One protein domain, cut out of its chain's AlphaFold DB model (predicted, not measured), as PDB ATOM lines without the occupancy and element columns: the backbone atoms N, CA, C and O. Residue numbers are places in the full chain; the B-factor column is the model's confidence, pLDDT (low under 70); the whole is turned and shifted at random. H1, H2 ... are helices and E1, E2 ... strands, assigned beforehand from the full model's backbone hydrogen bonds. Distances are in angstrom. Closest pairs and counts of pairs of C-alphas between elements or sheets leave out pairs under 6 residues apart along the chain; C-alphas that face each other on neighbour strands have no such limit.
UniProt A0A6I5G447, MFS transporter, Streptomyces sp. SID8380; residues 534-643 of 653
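Overview. This is residues 534 to 643 of the 653 residues of the protein "MFS transporter" of Streptomyces sp. SID8380 (UniProt A0A6I5G447). What shape? With little regular structure, two sheets make a sandwich; from a loop arm with H1, residues 586 to 591 stick out. What parts? Of 110 printed residues, 43 lie in elements, mostly strand; the antiparallel sheets are E1-E2-E7-E4 and E3-E6-E5. The whole is compact, radius of gyration of the C-alphas 14.6 A, spanning 46 by 36 by 29 A.

Along the chain. Which elements? E1 is residues 535 to 540, E2 544 to 549, E3 553 to 560, E4 566 to 568, H1 582 to 585, E5 602 to 605, E6 615 to 620 and E7 624 to 629. Which anchors? C-alpha 535 is at (20.904, -16.773, -53.474), C-alpha 629 at (26.024, -25.567, -40.472).

Arrangement. Sheet to sheet? Their facing parts are 9.9 A centre to centre. How paired? N 536 and O 548 of hairpin E1 and E2 are within hydrogen-bond range at 2.9 A.

Size, cuts and confidence. Long links? E4 to H1 and H1 to E5 are long. Gaps? The printed part has no cut; no printed residue is under pLDDT 70.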
ATOM      1  N   PRO A 534      21.465 -12.617 -54.402       95.31
ATOM      2  CA  PRO A 534      21.448 -13.548 -55.537       95.31
ATOM      3  C   PRO A 534      21.430 -15.046 -55.157       95.31
ATOM      4  O   PRO A 534      21.842 -15.886 -55.971       95.31
ATOM      5  N   ALA A 535      21.012 -15.394 -53.935       97.12
ATOM      6  CA  ALA A 535      20.904 -16.773 -53.474       97.12
ATOM      7  C   ALA A 535      19.489 -17.353 -53.600       97.12
ATOM      8  O   ALA A 535      18.492 -16.641 -53.604       97.12
ATOM      9  N   THR A 536      19.424 -18.680 -53.671       96.38
ATOM     10  CA  THR A 536      18.191 -19.471 -53.568       96.38
ATOM     11  C   THR A 536      18.417 -20.619 -52.597       96.38
ATOM     12  O   THR A 536      19.493 -21.226 -52.588       96.38
ATOM     13  N   VAL A 537      17.427 -20.921 -51.762       96.62
ATOM     14  CA  VAL A 537      17.515 -22.050 -50.833       96.62
ATOM     15  C   VAL A 537      17.247 -23.343 -51.586       96.62
ATOM     16  O   VAL A 537      16.264 -23.465 -52.309       96.62
ATOM     17  N   THR A 538      18.157 -24.300 -51.439       94.38
ATOM     18  CA  THR A 538      18.024 -25.628 -52.050       94.38
ATOM     19  C   THR A 538      17.431 -26.623 -51.063       94.38
ATOM     20  O   THR A 538      16.615 -27.449 -51.452       94.38
ATOM     21  N   SER A 539      17.838 -26.551 -49.796       91.25
ATOM     22  CA  SER A 539      17.328 -27.412 -48.732       91.25
ATOM     23  C   SER A 539      17.599 -26.781 -47.373       91.25
ATOM     24  O   SER A 539      18.629 -26.125 -47.178       91.25
ATOM     25  N   THR A 540      16.690 -27.001 -46.430       91.69
ATOM     26  CA  THR A 540      16.876 -26.674 -45.023       91.69
ATOM     27  C   THR A 540      16.650 -27.932 -44.182       91.69
ATOM     28  O   THR A 540      15.620 -28.594 -44.284       91.69
ATOM     29  N   GLY A 541      17.635 -28.288 -43.362       91.50
ATOM     30  CA  GLY A 541      17.574 -29.405 -42.422       91.50
ATOM     31  C   GLY A 541      17.695 -28.932 -40.975       91.50
ATOM     32  O   GLY A 541      17.771 -27.734 -40.700       91.50
ATOM     33  N   GLN A 542      17.749 -29.880 -40.034       93.88
ATOM     34  CA  GLN A 542      17.890 -29.554 -38.610       93.88
ATOM     35  C   GLN A 542      19.274 -28.985 -38.261       93.88
ATOM     36  O   GLN A 542      19.395 -28.209 -37.319       93.88
ATOM     37  N   SER A 543      20.330 -29.383 -38.972       94.31
ATOM     38  CA  SER A 543      21.721 -29.001 -38.676       94.31
ATOM     39  C   SER A 543      22.385 -28.166 -39.770       94.31
ATOM     40  O   SER A 543      23.436 -27.575 -39.516       94.31
ATOM     41  N   GLU A 544      21.779 -28.097 -40.956       95.31
ATOM     42  CA  GLU A 544      22.396 -27.536 -42.154       95.31
ATOM     43  C   GLU A 544      21.378 -26.781 -43.021       95.31
ATOM     44  O   GLU A 544      20.245 -27.221 -43.219       95.31
ATOM     45  N   LEU A 545      21.813 -25.646 -43.561       96.56
ATOM     46  CA  LEU A 545      21.162 -24.886 -44.618       96.56
ATOM     47  C   LEU A 545      22.021 -24.975 -45.885       96.56
ATOM     48  O   LEU A 545      23.207 -24.645 -45.850       96.56
ATOM     49  N   VAL A 546      21.413 -25.330 -47.016       97.38
ATOM     50  CA  VAL A 546      22.086 -25.366 -48.320       97.38
ATOM     51  C   VAL A 546      21.496 -24.300 -49.231       97.38
ATOM     52  O   VAL A 546      20.302 -24.318 -49.548       97.38
ATOM     53  N   ILE A 547      22.346 -23.384 -49.692       97.50
ATOM     54  CA  ILE A 547      21.960 -22.307 -50.605       97.50
ATOM     55  C   ILE A 547      22.797 -22.328 -51.877       97.50
ATOM     56  O   ILE A 547      23.979 -22.666 -51.870       97.50
ATOM     57  N   LYS A 548      22.189 -21.913 -52.984       97.94
ATOM     58  CA  LYS A 548      22.850 -21.734 -54.272       97.94
ATOM     59  C   LYS A 548      22.946 -20.253 -54.592       97.94
ATOM     60  O   LYS A 548      21.928 -19.592 -54.782       97.94
ATOM     61  N   VAL A 549      24.171 -19.755 -54.677       98.25
ATOM     62  CA  VAL A 549      24.509 -18.363 -54.979       98.25
ATOM     63  C   VAL A 549      24.854 -18.245 -56.459       98.25
ATOM     64  O   VAL A 549      25.716 -18.966 -56.963       98.25
ATOM     65  N   THR A 550      24.181 -17.342 -57.170       97.44
ATOM     66  CA  THR A 550      24.341 -17.187 -58.629       97.44
ATOM     67  C   THR A 550      25.404 -16.166 -59.029       97.44
ATOM     68  O   THR A 550      26.068 -16.350 -60.047       97.44
ATOM     69  N   THR A 551      25.625 -15.132 -58.218       96.81
ATOM     70  CA  THR A 551      26.672 -14.122 -58.424       96.81
ATOM     71  C   THR A 551      27.444 -13.884 -57.128       96.81
ATOM     72  O   THR A 551      26.825 -13.934 -56.063       96.81
ATOM     73  N   PRO A 552      28.762 -13.598 -57.182       95.75
ATOM     74  CA  PRO A 552      29.506 -13.196 -55.990       95.75
ATOM     75  C   PRO A 552      28.831 -12.009 -55.304       95.75
ATOM     76  O   PRO A 552      28.308 -11.120 -55.980       95.75
ATOM     77  N   GLY A 553      28.871 -11.968 -53.977       94.62
ATOM     78  CA  GLY A 553      28.269 -10.875 -53.230       94.62
ATOM     79  C   GLY A 553      27.859 -11.251 -51.818       94.62
ATOM     80  O   GLY A 553      28.251 -12.286 -51.278       94.62
ATOM     81  N   ARG A 554      27.071 -10.361 -51.222       96.06
ATOM     82  CA  ARG A 554      26.511 -10.527 -49.884       96.06
ATOM     83  C   ARG A 554      25.127 -11.143 -49.993       96.06
ATOM     84  O   ARG A 554      24.359 -10.763 -50.872       96.06
ATOM     85  N   VAL A 555      24.839 -12.083 -49.108       97.69
ATOM     86  CA  VAL A 555      23.555 -12.776 -49.029       97.69
ATOM     87  C   VAL A 555      23.074 -12.682 -47.593       97.69
ATOM     88  O   VAL A 555      23.676 -13.286 -46.702       97.69
ATOM     89  N   LEU A 556      21.991 -11.940 -47.376       97.31
ATOM     90  CA  LEU A 556      21.305 -11.937 -46.093       97.31
ATOM     91  C   LEU A 556      20.568 -13.265 -45.922       97.31
ATOM     92  O   LEU A 556      19.784 -13.670 -46.781       97.31
ATOM     93  N   ILE A 557      20.815 -13.931 -44.801       97.50
ATOM     94  CA  ILE A 557      20.165 -15.177 -44.421       97.50
ATOM     95  C   ILE A 557      19.370 -14.899 -43.157       97.50
ATOM     96  O   ILE A 557      19.925 -14.539 -42.115       97.50
ATOM     97  N   ARG A 558      18.057 -15.111 -43.230       96.06
ATOM     98  CA  ARG A 558      17.113 -14.914 -42.125       96.06
ATOM     99  C   ARG A 558      17.216 -16.055 -41.118       96.06
ATOM    100  O   ARG A 558      16.249 -16.750 -40.848       96.06
ATOM    101  N   ILE A 559      18.415 -16.271 -40.588       95.81
ATOM    102  CA  ILE A 559      18.791 -17.168 -39.495       95.81
ATOM    103  C   ILE A 559      19.517 -16.293 -38.467       95.81
ATOM    104  O   ILE A 559      20.496 -15.639 -38.847       95.81
ATOM    105  N   PRO A 560      19.068 -16.237 -37.198       94.81
ATOM    106  CA  PRO A 560      19.760 -15.466 -36.174       94.81
ATOM    107  C   PRO A 560      21.221 -15.896 -36.068       94.81
ATOM    108  O   PRO A 560      21.514 -17.099 -36.019       94.81
ATOM    109  N   TYR A 561      22.124 -14.918 -36.045       95.12
ATOM    110  CA  TYR A 561      23.555 -15.182 -36.032       95.12
ATOM    111  C   TYR A 561      23.964 -15.985 -34.795       95.12
ATOM    112  O   TYR A 561      23.498 -15.762 -33.677       95.12
ATOM    113  N   SER A 562      24.886 -16.921 -35.001       95.00
ATOM    114  CA  SER A 562      25.564 -17.627 -33.925       95.00
ATOM    115  C   SER A 562      27.056 -17.723 -34.232       95.00
ATOM    116  O   SER A 562      27.417 -18.054 -35.362       95.00
ATOM    117  N   PRO A 563      27.941 -17.555 -33.228       94.56
ATOM    118  CA  PRO A 563      29.381 -17.745 -33.403       94.56
ATOM    119  C   PRO A 563      29.787 -19.145 -33.882       94.56
ATOM    120  O   PRO A 563      30.940 -19.339 -34.249       94.56
ATOM    121  N   TRP A 564      28.886 -20.131 -33.817       95.56
ATOM    122  CA  TRP A 564      29.143 -21.495 -34.286       95.56
ATOM    123  C   TRP A 564      28.807 -21.705 -35.761       95.56
ATOM    124  O   TRP A 564      29.294 -22.677 -36.342       95.56
ATOM    125  N   LEU A 565      28.021 -20.814 -36.373       97.00
ATOM    126  CA  LEU A 565      27.687 -20.925 -37.788       97.00
ATOM    127  C   LEU A 565      28.957 -20.834 -38.633       97.00
ATOM    128  O   LEU A 565      29.800 -19.948 -38.469       97.00
ATOM    129  N   SER A 566      29.089 -21.801 -39.527       97.56
ATOM    130  CA  SER A 566      30.262 -22.044 -40.348       97.56
ATOM    131  C   SER A 566      29.819 -22.346 -41.770       97.56
ATOM    132  O   SER A 566      28.839 -23.064 -41.969       97.56
ATOM    133  N   VAL A 567      30.573 -21.861 -42.754       97.81
ATOM    134  CA  VAL A 567      30.528 -22.451 -44.091       97.81
ATOM    135  C   VAL A 567      31.252 -23.793 -44.023       97.81
ATOM    136  O   VAL A 567      32.402 -23.866 -43.575       97.81
ATOM    137  N   VAL A 568      30.572 -24.856 -44.428       97.25
ATOM    138  CA  VAL A 568      31.076 -26.231 -44.406       97.25
ATOM    139  C   VAL A 568      31.165 -26.787 -45.825       97.25
ATOM    140  O   VAL A 568      30.592 -26.225 -46.758       97.25
ATOM    141  N   ASP A 569      31.919 -27.867 -46.002       94.94
ATOM    142  CA  ASP A 569      31.835 -28.673 -47.213       94.94
ATOM    143  C   ASP A 569      30.606 -29.598 -47.175       94.94
ATOM    144  O   ASP A 569      29.893 -29.690 -46.177       94.94
ATOM    145  N   LYS A 570      30.367 -30.315 -48.275       92.56
ATOM    146  CA  LYS A 570      29.256 -31.272 -48.417       92.56
ATOM    147  C   LYS A 570      29.254 -32.412 -47.385       92.56
ATOM    148  O   LYS A 570      28.253 -33.107 -47.270       92.56
ATOM    149  N   ASP A 571      30.386 -32.653 -46.718       90.62
ATOM    150  CA  ASP A 571      30.558 -33.711 -45.724       90.62
ATOM    151  C   ASP A 571      30.421 -33.140 -44.292       90.62
ATOM    152  O   ASP A 571      30.653 -33.849 -43.312       90.62
ATOM    153  N   GLY A 572      30.049 -31.858 -44.155       89.56
ATOM    154  CA  GLY A 572      29.832 -31.169 -42.881       89.56
ATOM    155  C   GLY A 572      31.109 -30.638 -42.225       89.56
ATOM    156  O   GLY A 572      31.063 -30.088 -41.120       89.56
ATOM    157  N   LYS A 573      32.270 -30.758 -42.880       93.12
ATOM    158  CA  LYS A 573      33.531 -30.260 -42.332       93.12
ATOM    159  C   LYS A 573      33.666 -28.771 -42.617       93.12
ATOM    160  O   LYS A 573      33.624 -28.318 -43.757       93.12
ATOM    161  N   ALA A 574      33.882 -27.994 -41.564       93.69
ATOM    162  CA  ALA A 574      34.028 -26.554 -41.686       93.69
ATOM    163  C   ALA A 574      35.239 -26.130 -42.523       93.69
ATOM    164  O   ALA A 574      36.357 -26.638 -42.370       93.69
ATOM    165  N   HIS A 575      35.008 -25.132 -43.370       94.31
ATOM    166  CA  HIS A 575      36.065 -24.419 -44.062       94.31
ATOM    167  C   HIS A 575      36.829 -23.502 -43.102       94.31
ATOM    168  O   HIS A 575      36.366 -23.141 -42.021       94.31
ATOM    169  N   HIS A 576      38.037 -23.104 -43.498       89.94
ATOM    170  CA  HIS A 576      38.789 -22.110 -42.742       89.94
ATOM    171  C   HIS A 576      38.226 -20.710 -42.984       89.94
ATOM    172  O   HIS A 576      37.909 -20.357 -44.120       89.94
ATOM    173  N   ALA A 577      38.204 -19.892 -41.931       92.50
ATOM    174  CA  ALA A 577      37.959 -18.460 -42.054       92.50
ATOM    175  C   ALA A 577      38.975 -17.794 -43.016       92.50
ATOM    176  O   ALA A 577      40.077 -18.333 -43.215       92.50
ATOM    177  N   PRO A 578      38.638 -16.626 -43.598       94.94
ATOM    178  CA  PRO A 578      39.540 -15.888 -44.475       94.94
ATOM    179  C   PRO A 578      40.907 -15.663 -43.824       94.94
ATOM    180  O   PRO A 578      41.002 -15.279 -42.659       94.94
ATOM    181  N   LYS A 579      41.976 -15.913 -44.583       92.81
ATOM    182  CA  LYS A 579      43.354 -15.790 -44.090       92.81
ATOM    183  C   LYS A 579      43.961 -14.475 -44.547       92.81
ATOM    184  O   LYS A 579      43.797 -14.103 -45.706       92.81
ATOM    185  N   GLU A 580      44.680 -13.809 -43.650       92.31
ATOM    186  CA  GLU A 580      45.478 -12.634 -43.998       92.31
ATOM    187  C   GLU A 580      46.494 -13.008 -45.090       92.31
ATOM    188  O   GLU A 580      47.111 -14.081 -45.024       92.31
ATOM    189  N   THR A 581      46.611 -12.163 -46.112       91.31
ATOM    190  CA  THR A 581      47.527 -12.367 -47.242       91.31
ATOM    191  C   THR A 581      48.981 -12.248 -46.784       91.31
ATOM    192  O   THR A 581      49.291 -11.565 -45.808       91.31
ATOM    193  N   GLU A 582      49.902 -12.901 -47.493       89.44
ATOM    194  CA  GLU A 582      51.328 -12.794 -47.165       89.44
ATOM    195  C   GLU A 582      51.862 -11.376 -47.434       89.44
ATOM    196  O   GLU A 582      52.737 -10.915 -46.705       89.44
ATOM    197  N   GLU A 583      51.304 -10.639 -48.407       86.62
ATOM    198  CA  GLU A 583      51.674  -9.233 -48.623       86.62
ATOM    199  C   GLU A 583      51.242  -8.323 -47.463       86.62
ATOM    200  O   GLU A 583      51.927  -7.346 -47.168       86.62
ATOM    201  N   SER A 584      50.114  -8.623 -46.810       87.62
ATOM    202  CA  SER A 584      49.655  -7.901 -45.615       87.62
ATOM    203  C   SER A 584      50.529  -8.228 -44.406       87.62
ATOM    204  O   SER A 584      50.996  -7.319 -43.729       87.62
ATOM    205  N   LYS A 585      50.839  -9.512 -44.177       88.25
ATOM    206  CA  LYS A 585      51.653  -9.946 -43.027       88.25
ATOM    207  C   LYS A 585      53.093  -9.445 -43.055       88.25
ATOM    208  O   LYS A 585      53.670  -9.220 -41.999       88.25
ATOM    209  N   ASN A 586      53.684  -9.338 -44.244       86.81
ATOM    210  CA  ASN A 586      55.080  -8.924 -44.410       86.81
ATOM    211  C   ASN A 586      55.246  -7.396 -44.474       86.81
ATOM    212  O   ASN A 586      56.347  -6.914 -44.736       86.81
ATOM    213  N   ARG A 587      54.167  -6.629 -44.283       85.31
ATOM    214  CA  ARG A 587      54.205  -5.166 -44.279       85.31
ATOM    215  C   ARG A 587      54.673  -4.656 -42.914       85.31
ATOM    216  O   ARG A 587      54.205  -5.129 -41.888       85.31
ATOM    217  N   GLU A 588      55.569  -3.671 -42.913       79.44
ATOM    218  CA  GLU A 588      56.063  -3.024 -41.681       79.44
ATOM    219  C   GLU A 588      55.126  -1.917 -41.153       79.44
ATOM    220  O   GLU A 588      55.279  -1.461 -40.023       79.44
ATOM    221  N   ASP A 589      54.168  -1.473 -41.969       79.00
ATOM    222  CA  ASP A 589      53.222  -0.396 -41.665       79.00
ATOM    223  C   ASP A 589      51.853  -0.933 -41.217       79.00
ATOM    224  O   ASP A 589      51.072  -1.427 -42.035       79.00
ATOM    225  N   ASP A 590      51.549  -0.760 -39.928       75.44
ATOM    226  CA  ASP A 590      50.275  -1.130 -39.296       75.44
ATOM    227  C   ASP A 590      49.134  -0.118 -39.547       75.44
ATOM    228  O   ASP A 590      47.996  -0.357 -39.140       75.44
ATOM    229  N   SER A 591      49.396   1.030 -40.191       78.69
ATOM    230  CA  SER A 591      48.379   2.077 -40.410       78.69
ATOM    231  C   SER A 591      47.413   1.778 -41.564       78.69
ATOM    232  O   SER A 591      46.347   2.389 -41.664       78.69
ATOM    233  N   THR A 592      47.760   0.823 -42.428       80.75
ATOM    234  CA  THR A 592      46.938   0.411 -43.569       80.75
ATOM    235  C   THR A 592      46.085  -0.815 -43.216       80.75
ATOM    236  O   THR A 592      46.608  -1.763 -42.630       80.75
ATOM    237  N   PRO A 593      44.786  -0.858 -43.582       85.12
ATOM    238  CA  PRO A 593      43.942  -2.014 -43.288       85.12
ATOM    239  C   PRO A 593      44.509  -3.320 -43.859       85.12
ATOM    240  O   PRO A 593      45.014  -3.363 -44.989       85.12
ATOM    241  N   LYS A 594      44.393  -4.396 -43.075       89.12
ATOM    242  CA  LYS A 594      44.853  -5.736 -43.452       89.12
ATOM    243  C   LYS A 594      44.058  -6.282 -44.631       89.12
ATOM    244  O   LYS A 594      42.852  -6.062 -44.741       89.12
ATOM    245  N   THR A 595      44.715  -7.052 -45.497       89.75
ATOM    246  CA  THR A 595      44.044  -7.696 -46.637       89.75
ATOM    247  C   THR A 595      43.886  -9.195 -46.414       89.75
ATOM    248  O   THR A 595      44.803  -9.886 -45.965       89.75
ATOM    249  N   PHE A 596      42.705  -9.719 -46.744       93.69
ATOM    250  CA  PHE A 596      42.330 -11.109 -46.484       93.69
ATOM    251  C   PHE A 596      41.914 -11.832 -47.759       93.69
ATOM    252  O   PHE A 596      41.214 -11.289 -48.612       93.69
ATOM    253  N   ARG A 597      42.292 -13.106 -47.852       93.31
ATOM    254  CA  ARG A 597      41.877 -14.013 -48.918       93.31
ATOM    255  C   ARG A 597      40.677 -14.845 -48.459       93.31
ATOM    256  O   ARG A 597      40.831 -15.773 -47.660       93.31
ATOM    257  N   ASN A 598      39.495 -14.525 -48.984       94.19
ATOM    258  CA  ASN A 598      38.258 -15.281 -48.774       94.19
ATOM    259  C   ASN A 598      38.058 -16.296 -49.914       94.19
ATOM    260  O   ASN A 598      37.689 -15.913 -51.020       94.19
ATOM    261  N   LEU A 599      38.348 -17.575 -49.659       93.94
ATOM    262  CA  LEU A 599      38.246 -18.638 -50.669       93.94
ATOM    263  C   LEU A 599      36.893 -19.347 -50.677       93.94
ATOM    264  O   LEU A 599      36.410 -19.689 -51.745       93.94
ATOM    265  N   TYR A 600      36.318 -19.583 -49.499       95.06
ATOM    266  CA  TYR A 600      35.156 -20.462 -49.323       95.06
ATOM    267  C   TYR A 600      33.906 -19.717 -48.850       95.06
ATOM    268  O   TYR A 600      32.866 -20.329 -48.657       95.06
ATOM    269  N   GLY A 601      33.998 -18.406 -48.650       96.19
ATOM    270  CA  GLY A 601      32.971 -17.627 -47.979       96.19
ATOM    271  C   GLY A 601      33.233 -17.475 -46.487       96.19
ATOM    272  O   GLY A 601      33.990 -18.223 -45.867       96.19
ATOM    273  N   CYS A 602      32.608 -16.457 -45.912       97.38
ATOM    274  CA  CYS A 602      32.631 -16.204 -44.481       97.38
ATOM    275  C   CYS A 602      31.296 -15.611 -44.034       97.38
ATOM    276  O   CYS A 602      30.548 -15.065 -44.846       97.38
ATOM    277  N   LEU A 603      31.004 -15.745 -42.744       97.69
ATOM    278  CA  LEU A 603      29.749 -15.329 -42.131       97.69
ATOM    279  C   LEU A 603      30.001 -14.184 -41.154       97.69
ATOM    280  O   LEU A 603      31.037 -14.140 -40.488       97.69
ATOM    281  N   TYR A 604      29.053 -13.266 -41.038       96.56
ATOM    282  CA  TYR A 604      29.076 -12.235 -40.006       96.56
ATOM    283  C   TYR A 604      27.669 -11.854 -39.570       96.56
ATOM    284  O   TYR A 604      26.679 -12.160 -40.232       96.56
ATOM    285  N   GLU A 605      27.614 -11.225 -38.405       95.69
ATOM    286  CA  GLU A 605      26.402 -10.700 -37.799       95.69
ATOM    287  C   GLU A 605      26.020  -9.372 -38.463       95.69
ATOM    288  O   GLU A 605      26.879  -8.503 -38.638       95.69
ATOM    289  N   THR A 606      24.750  -9.208 -38.834       95.19
ATOM    290  CA  THR A 606      24.236  -7.912 -39.297       95.19
ATOM    291  C   THR A 606      24.104  -6.923 -38.135       95.19
ATOM    292  O   THR A 606      23.963  -7.341 -36.982       95.19
ATOM    293  N   PRO A 607      24.049  -5.607 -38.411       92.75
ATOM    294  CA  PRO A 607      23.523  -4.653 -37.445       92.75
ATOM    295  C   PRO A 607      22.131  -5.073 -36.958       92.75
ATOM    296  O   PRO A 607      21.390  -5.750 -37.677       92.75
ATOM    297  N   GLU A 608      21.801  -4.659 -35.739       92.62
ATOM    298  CA  GLU A 608      20.488  -4.902 -35.150       92.62
ATOM    299  C   GLU A 608      19.410  -4.164 -35.948       92.62
ATOM    300  O   GLU A 608      19.524  -2.959 -36.196       92.62
ATOM    301  N   ASP A 609      18.384  -4.889 -36.391       90.62
ATOM    302  CA  ASP A 609      17.274  -4.292 -37.124       90.62
ATOM    303  C   ASP A 609      16.234  -3.646 -36.189       90.62
ATOM    304  O   ASP A 609      16.330  -3.684 -34.962       90.62
ATOM    305  N   LYS A 610      15.195  -3.030 -36.770       87.75
ATOM    306  CA  LYS A 610      14.119  -2.361 -36.008       87.75
ATOM    307  C   LYS A 610      13.357  -3.296 -35.065       87.75
ATOM    308  O   LYS A 610      12.645  -2.815 -34.187       87.75
ATOM    309  N   SER A 611      13.454  -4.600 -35.290       85.44
ATOM    310  CA  SER A 611      12.799  -5.630 -34.498       85.44
ATOM    311  C   SER A 611      13.734  -6.264 -33.464       85.44
ATOM    312  O   SER A 611      13.310  -7.193 -32.774       85.44
ATOM    313  N   GLY A 612      14.972  -5.769 -33.350       88.12
ATOM    314  CA  GLY A 612      15.991  -6.286 -32.441       88.12
ATOM    315  C   GLY A 612      16.751  -7.502 -32.979       88.12
ATOM    316  O   GLY A 612      17.495  -8.129 -32.224       88.12
ATOM    317  N   ASP A 613      16.565  -7.881 -34.250       91.44
ATOM    318  CA  ASP A 613      17.213  -9.076 -34.790       91.44
ATOM    319  C   ASP A 613      18.612  -8.791 -35.310       91.44
ATOM    320  O   ASP A 613      18.884  -7.772 -35.948       91.44
ATOM    321  N   LYS A 614      19.479  -9.779 -35.109       94.44
ATOM    322  CA  LYS A 614      20.807  -9.850 -35.705       94.44
ATOM    323  C   LYS A 614      20.883 -11.100 -36.566       94.44
ATOM    324  O   LYS A 614      20.922 -12.228 -36.064       94.44
ATOM    325  N   TRP A 615      20.834 -10.894 -37.873       96.44
ATOM    326  CA  TRP A 615      20.782 -11.951 -38.871       96.44
ATOM    327  C   TRP A 615      22.185 -12.391 -39.287       96.44
ATOM    328  O   TRP A 615      23.190 -11.753 -38.967       96.44
ATOM    329  N   THR A 616      22.249 -13.510 -40.001       97.44
ATOM    330  CA  THR A 616      23.495 -14.030 -40.562       97.44
ATOM    331  C   THR A 616      23.666 -13.501 -41.980       97.44
ATOM    332  O   THR A 616      22.791 -13.696 -42.816       97.44
ATOM    333  N   GLU A 617      24.804 -12.890 -42.286       97.69
ATOM    334  CA  GLU A 617      25.157 -12.493 -43.650       97.69
ATOM    335  C   GLU A 617      26.323 -13.342 -44.162       97.69
ATOM    336  O   GLU A 617      27.351 -13.480 -43.495       97.69
ATOM    337  N   LEU A 618      26.156 -13.930 -45.348       98.19
ATOM    338  CA  LEU A 618      27.211 -14.640 -46.066       98.19
ATOM    339  C   LEU A 618      27.891 -13.694 -47.053       98.19
ATOM    340  O   LEU A 618      27.240 -13.141 -47.938       98.19
ATOM    341  N   LEU A 619      29.217 -13.590 -46.968       97.56
ATOM    342  CA  LEU A 619      30.046 -13.007 -48.020       97.56
ATOM    343  C   LEU A 619      30.563 -14.118 -48.941       97.56
ATOM    344  O   LEU A 619      31.554 -14.782 -48.622       97.56
ATOM    345  N   ALA A 620      29.899 -14.304 -50.080       97.38
ATOM    346  CA  ALA A 620      30.223 -15.315 -51.080       97.38
ATOM    347  C   ALA A 620      31.239 -14.769 -52.109       97.38
ATOM    348  O   ALA A 620      30.896 -13.868 -52.882       97.38
ATOM    349  N   PRO A 621      32.478 -15.296 -52.171       96.31
ATOM    350  CA  PRO A 621      33.502 -14.807 -53.098       96.31
ATOM    351  C   PRO A 621      33.255 -15.211 -54.560       96.31
ATOM    352  O   PRO A 621      33.812 -14.596 -55.465       96.31
ATOM    353  N   HIS A 622      32.435 -16.237 -54.809       96.69
ATOM    354  CA  HIS A 622      32.106 -16.723 -56.152       96.69
ATOM    355  C   HIS A 622      30.700 -17.353 -56.204       96.69
ATOM    356  O   HIS A 622      30.157 -17.718 -55.158       96.69
ATOM    357  N   PRO A 623      30.100 -17.537 -57.398       97.56
ATOM    358  CA  PRO A 623      28.906 -18.364 -57.551       97.56
ATOM    359  C   PRO A 623      29.168 -19.803 -57.095       97.56
ATOM    360  O   PRO A 623      30.286 -20.304 -57.222       97.56
ATOM    361  N   GLY A 624      28.146 -20.488 -56.594       96.88
ATOM    362  CA  GLY A 624      28.270 -21.878 -56.165       96.88
ATOM    363  C   GLY A 624      27.229 -22.294 -55.137       96.88
ATOM    364  O   GLY A 624      26.352 -21.515 -54.764       96.88
ATOM    365  N   THR A 625      27.338 -23.539 -54.685       97.62
ATOM    366  CA  THR A 625      26.541 -24.064 -53.576       97.62
ATOM    367  C   THR A 625      27.312 -23.871 -52.279       97.62
ATOM    368  O   THR A 625      28.465 -24.287 -52.180       97.62
ATOM    369  N   TYR A 626      26.672 -23.243 -51.302       98.06
ATOM    370  CA  TYR A 626      27.213 -23.005 -49.974       98.06
ATOM    371  C   TYR A 626      26.393 -23.790 -48.963       98.06
ATOM    372  O   TYR A 626      25.163 -23.710 -48.941       98.06
ATOM    373  N   HIS A 627      27.104 -24.537 -48.132       98.00
ATOM    374  CA  HIS A 627      26.549 -25.296 -47.029       98.00
ATOM    375  C   HIS A 627      26.855 -24.544 -45.736       98.00
ATOM    376  O   HIS A 627      27.995 -24.137 -45.503       98.00
ATOM    377  N   ILE A 628      25.836 -24.306 -44.919       97.69
ATOM    378  CA  ILE A 628      25.937 -23.527 -43.688       97.69
ATOM    379  C   ILE A 628      25.427 -24.388 -42.545       97.69
ATOM    380  O   ILE A 628      24.247 -24.719 -42.483       97.69
ATOM    381  N   ALA A 629      26.320 -24.723 -41.623       97.19
ATOM    382  CA  ALA A 629      26.024 -25.567 -40.472       97.19
ATOM    383  C   ALA A 629      26.733 -25.037 -39.222       97.19
ATOM    384  O   ALA A 629      27.536 -24.105 -39.287       97.19
ATOM    385  N   GLY A 630      26.441 -25.624 -38.064       95.81
ATOM    386  CA  GLY A 630      27.064 -25.245 -36.795       95.81
ATOM    387  C   GLY A 630      27.909 -26.349 -36.162       95.81
ATOM    388  O   GLY A 630      27.574 -26.728 -35.047       95.81
ATOM    389  N   PRO A 631      28.960 -26.899 -36.799       95.94
ATOM    390  CA  PRO A 631      29.712 -28.018 -36.233       95.94
ATOM    391  C   PRO A 631      30.483 -27.622 -34.964       95.94
ATOM    392  O   PRO A 631      30.948 -26.486 -34.818       95.94
ATOM    393  N   TYR A 632      30.689 -28.574 -34.051       92.94
ATOM    394  CA  TYR A 632      31.582 -28.390 -32.907       92.94
ATOM    395  C   TYR A 632      33.047 -28.261 -33.372       92.94
ATOM    396  O   TYR A 632      33.737 -29.258 -33.573       92.94
ATOM    397  N   GLN A 633      33.551 -27.028 -33.498       90.88
ATOM    398  CA  GLN A 633      34.941 -26.739 -33.858       90.88
ATOM    399  C   GLN A 633      35.578 -25.575 -33.078       90.88
ATOM    400  O   GLN A 633      34.893 -24.724 -32.506       90.88
ATOM    401  N   ILE A 634      36.917 -25.539 -33.070       89.00
ATOM    402  CA  ILE A 634      37.728 -24.439 -32.530       89.00
ATOM    403  C   ILE A 634      38.809 -24.063 -33.565       89.00
ATOM    404  O   ILE A 634      39.570 -24.947 -33.964       89.00
ATOM    405  N   PRO A 635      38.943 -22.776 -33.953       90.50
ATOM    406  CA  PRO A 635      38.087 -21.643 -33.573       90.50
ATOM    407  C   PRO A 635      36.634 -21.824 -34.051       90.50
ATOM    408  O   PRO A 635      36.376 -22.569 -34.989       90.50
ATOM    409  N   ARG A 636      35.681 -21.193 -33.351       93.44
ATOM    410  CA  ARG A 636      34.247 -21.309 -33.667       93.44
ATOM    411  C   ARG A 636      33.927 -20.553 -34.957       93.44
ATOM    412  O   ARG A 636      34.405 -19.429 -35.128       93.44
ATOM    413  N   GLY A 637      33.065 -21.135 -35.786       94.56
ATOM    414  CA  GLY A 637      32.503 -20.461 -36.950       94.56
ATOM    415  C   GLY A 637      33.486 -20.240 -38.102       94.56
ATOM    416  O   GLY A 637      34.668 -20.578 -38.037       94.56
ATOM    417  N   THR A 638      32.995 -19.587 -39.151       96.62
ATOM    418  CA  THR A 638      33.820 -19.027 -40.237       96.62
ATOM    419  C   THR A 638      33.648 -17.508 -40.302       96.62
ATOM    420  O   THR A 638      33.076 -17.005 -41.272       96.62
ATOM    421  N   PRO A 639      34.072 -16.757 -39.266       96.12
ATOM    422  CA  PRO A 639      33.787 -15.331 -39.173       96.12
ATOM    423  C   PRO A 639      34.499 -14.532 -40.271       96.12
ATOM    424  O   PRO A 639      35.677 -14.767 -40.550       96.12
ATOM    425  N   CYS A 640      33.821 -13.544 -40.857       96.12
ATOM    426  CA  CYS A 640      34.491 -12.561 -41.708       96.12
ATOM    427  C   CYS A 640      35.367 -11.620 -40.859       96.12
ATOM    428  O   CYS A 640      34.875 -11.091 -39.853       96.12
ATOM    429  N   PRO A 641      36.626 -11.355 -41.253       93.94
ATOM    430  CA  PRO A 641      37.436 -10.255 -40.721       93.94
ATOM    431  C   PRO A 641      36.706  -8.916 -40.832       93.94
ATOM    432  O   PRO A 641      35.889  -8.747 -41.736       93.94
ATOM    433  N   GLN A 642      36.987  -7.973 -39.929       90.75
ATOM    434  CA  GLN A 642      36.310  -6.667 -39.904       90.75
ATOM    435  C   GLN A 642      36.512  -5.892 -41.211       90.75
ATOM    436  O   GLN A 642      35.584  -5.262 -41.698       90.75
ATOM    437  N   GLU A 643      37.681  -6.026 -41.827       90.69
ATOM    438  CA  GLU A 643      38.080  -5.368 -43.071       90.69
ATOM    439  C   GLU A 643      37.302  -5.870 -44.296       90.69
ATOM    440  O   GLU A 643      37.253  -5.189 -45.316       90.69
TER     441      GLU A 643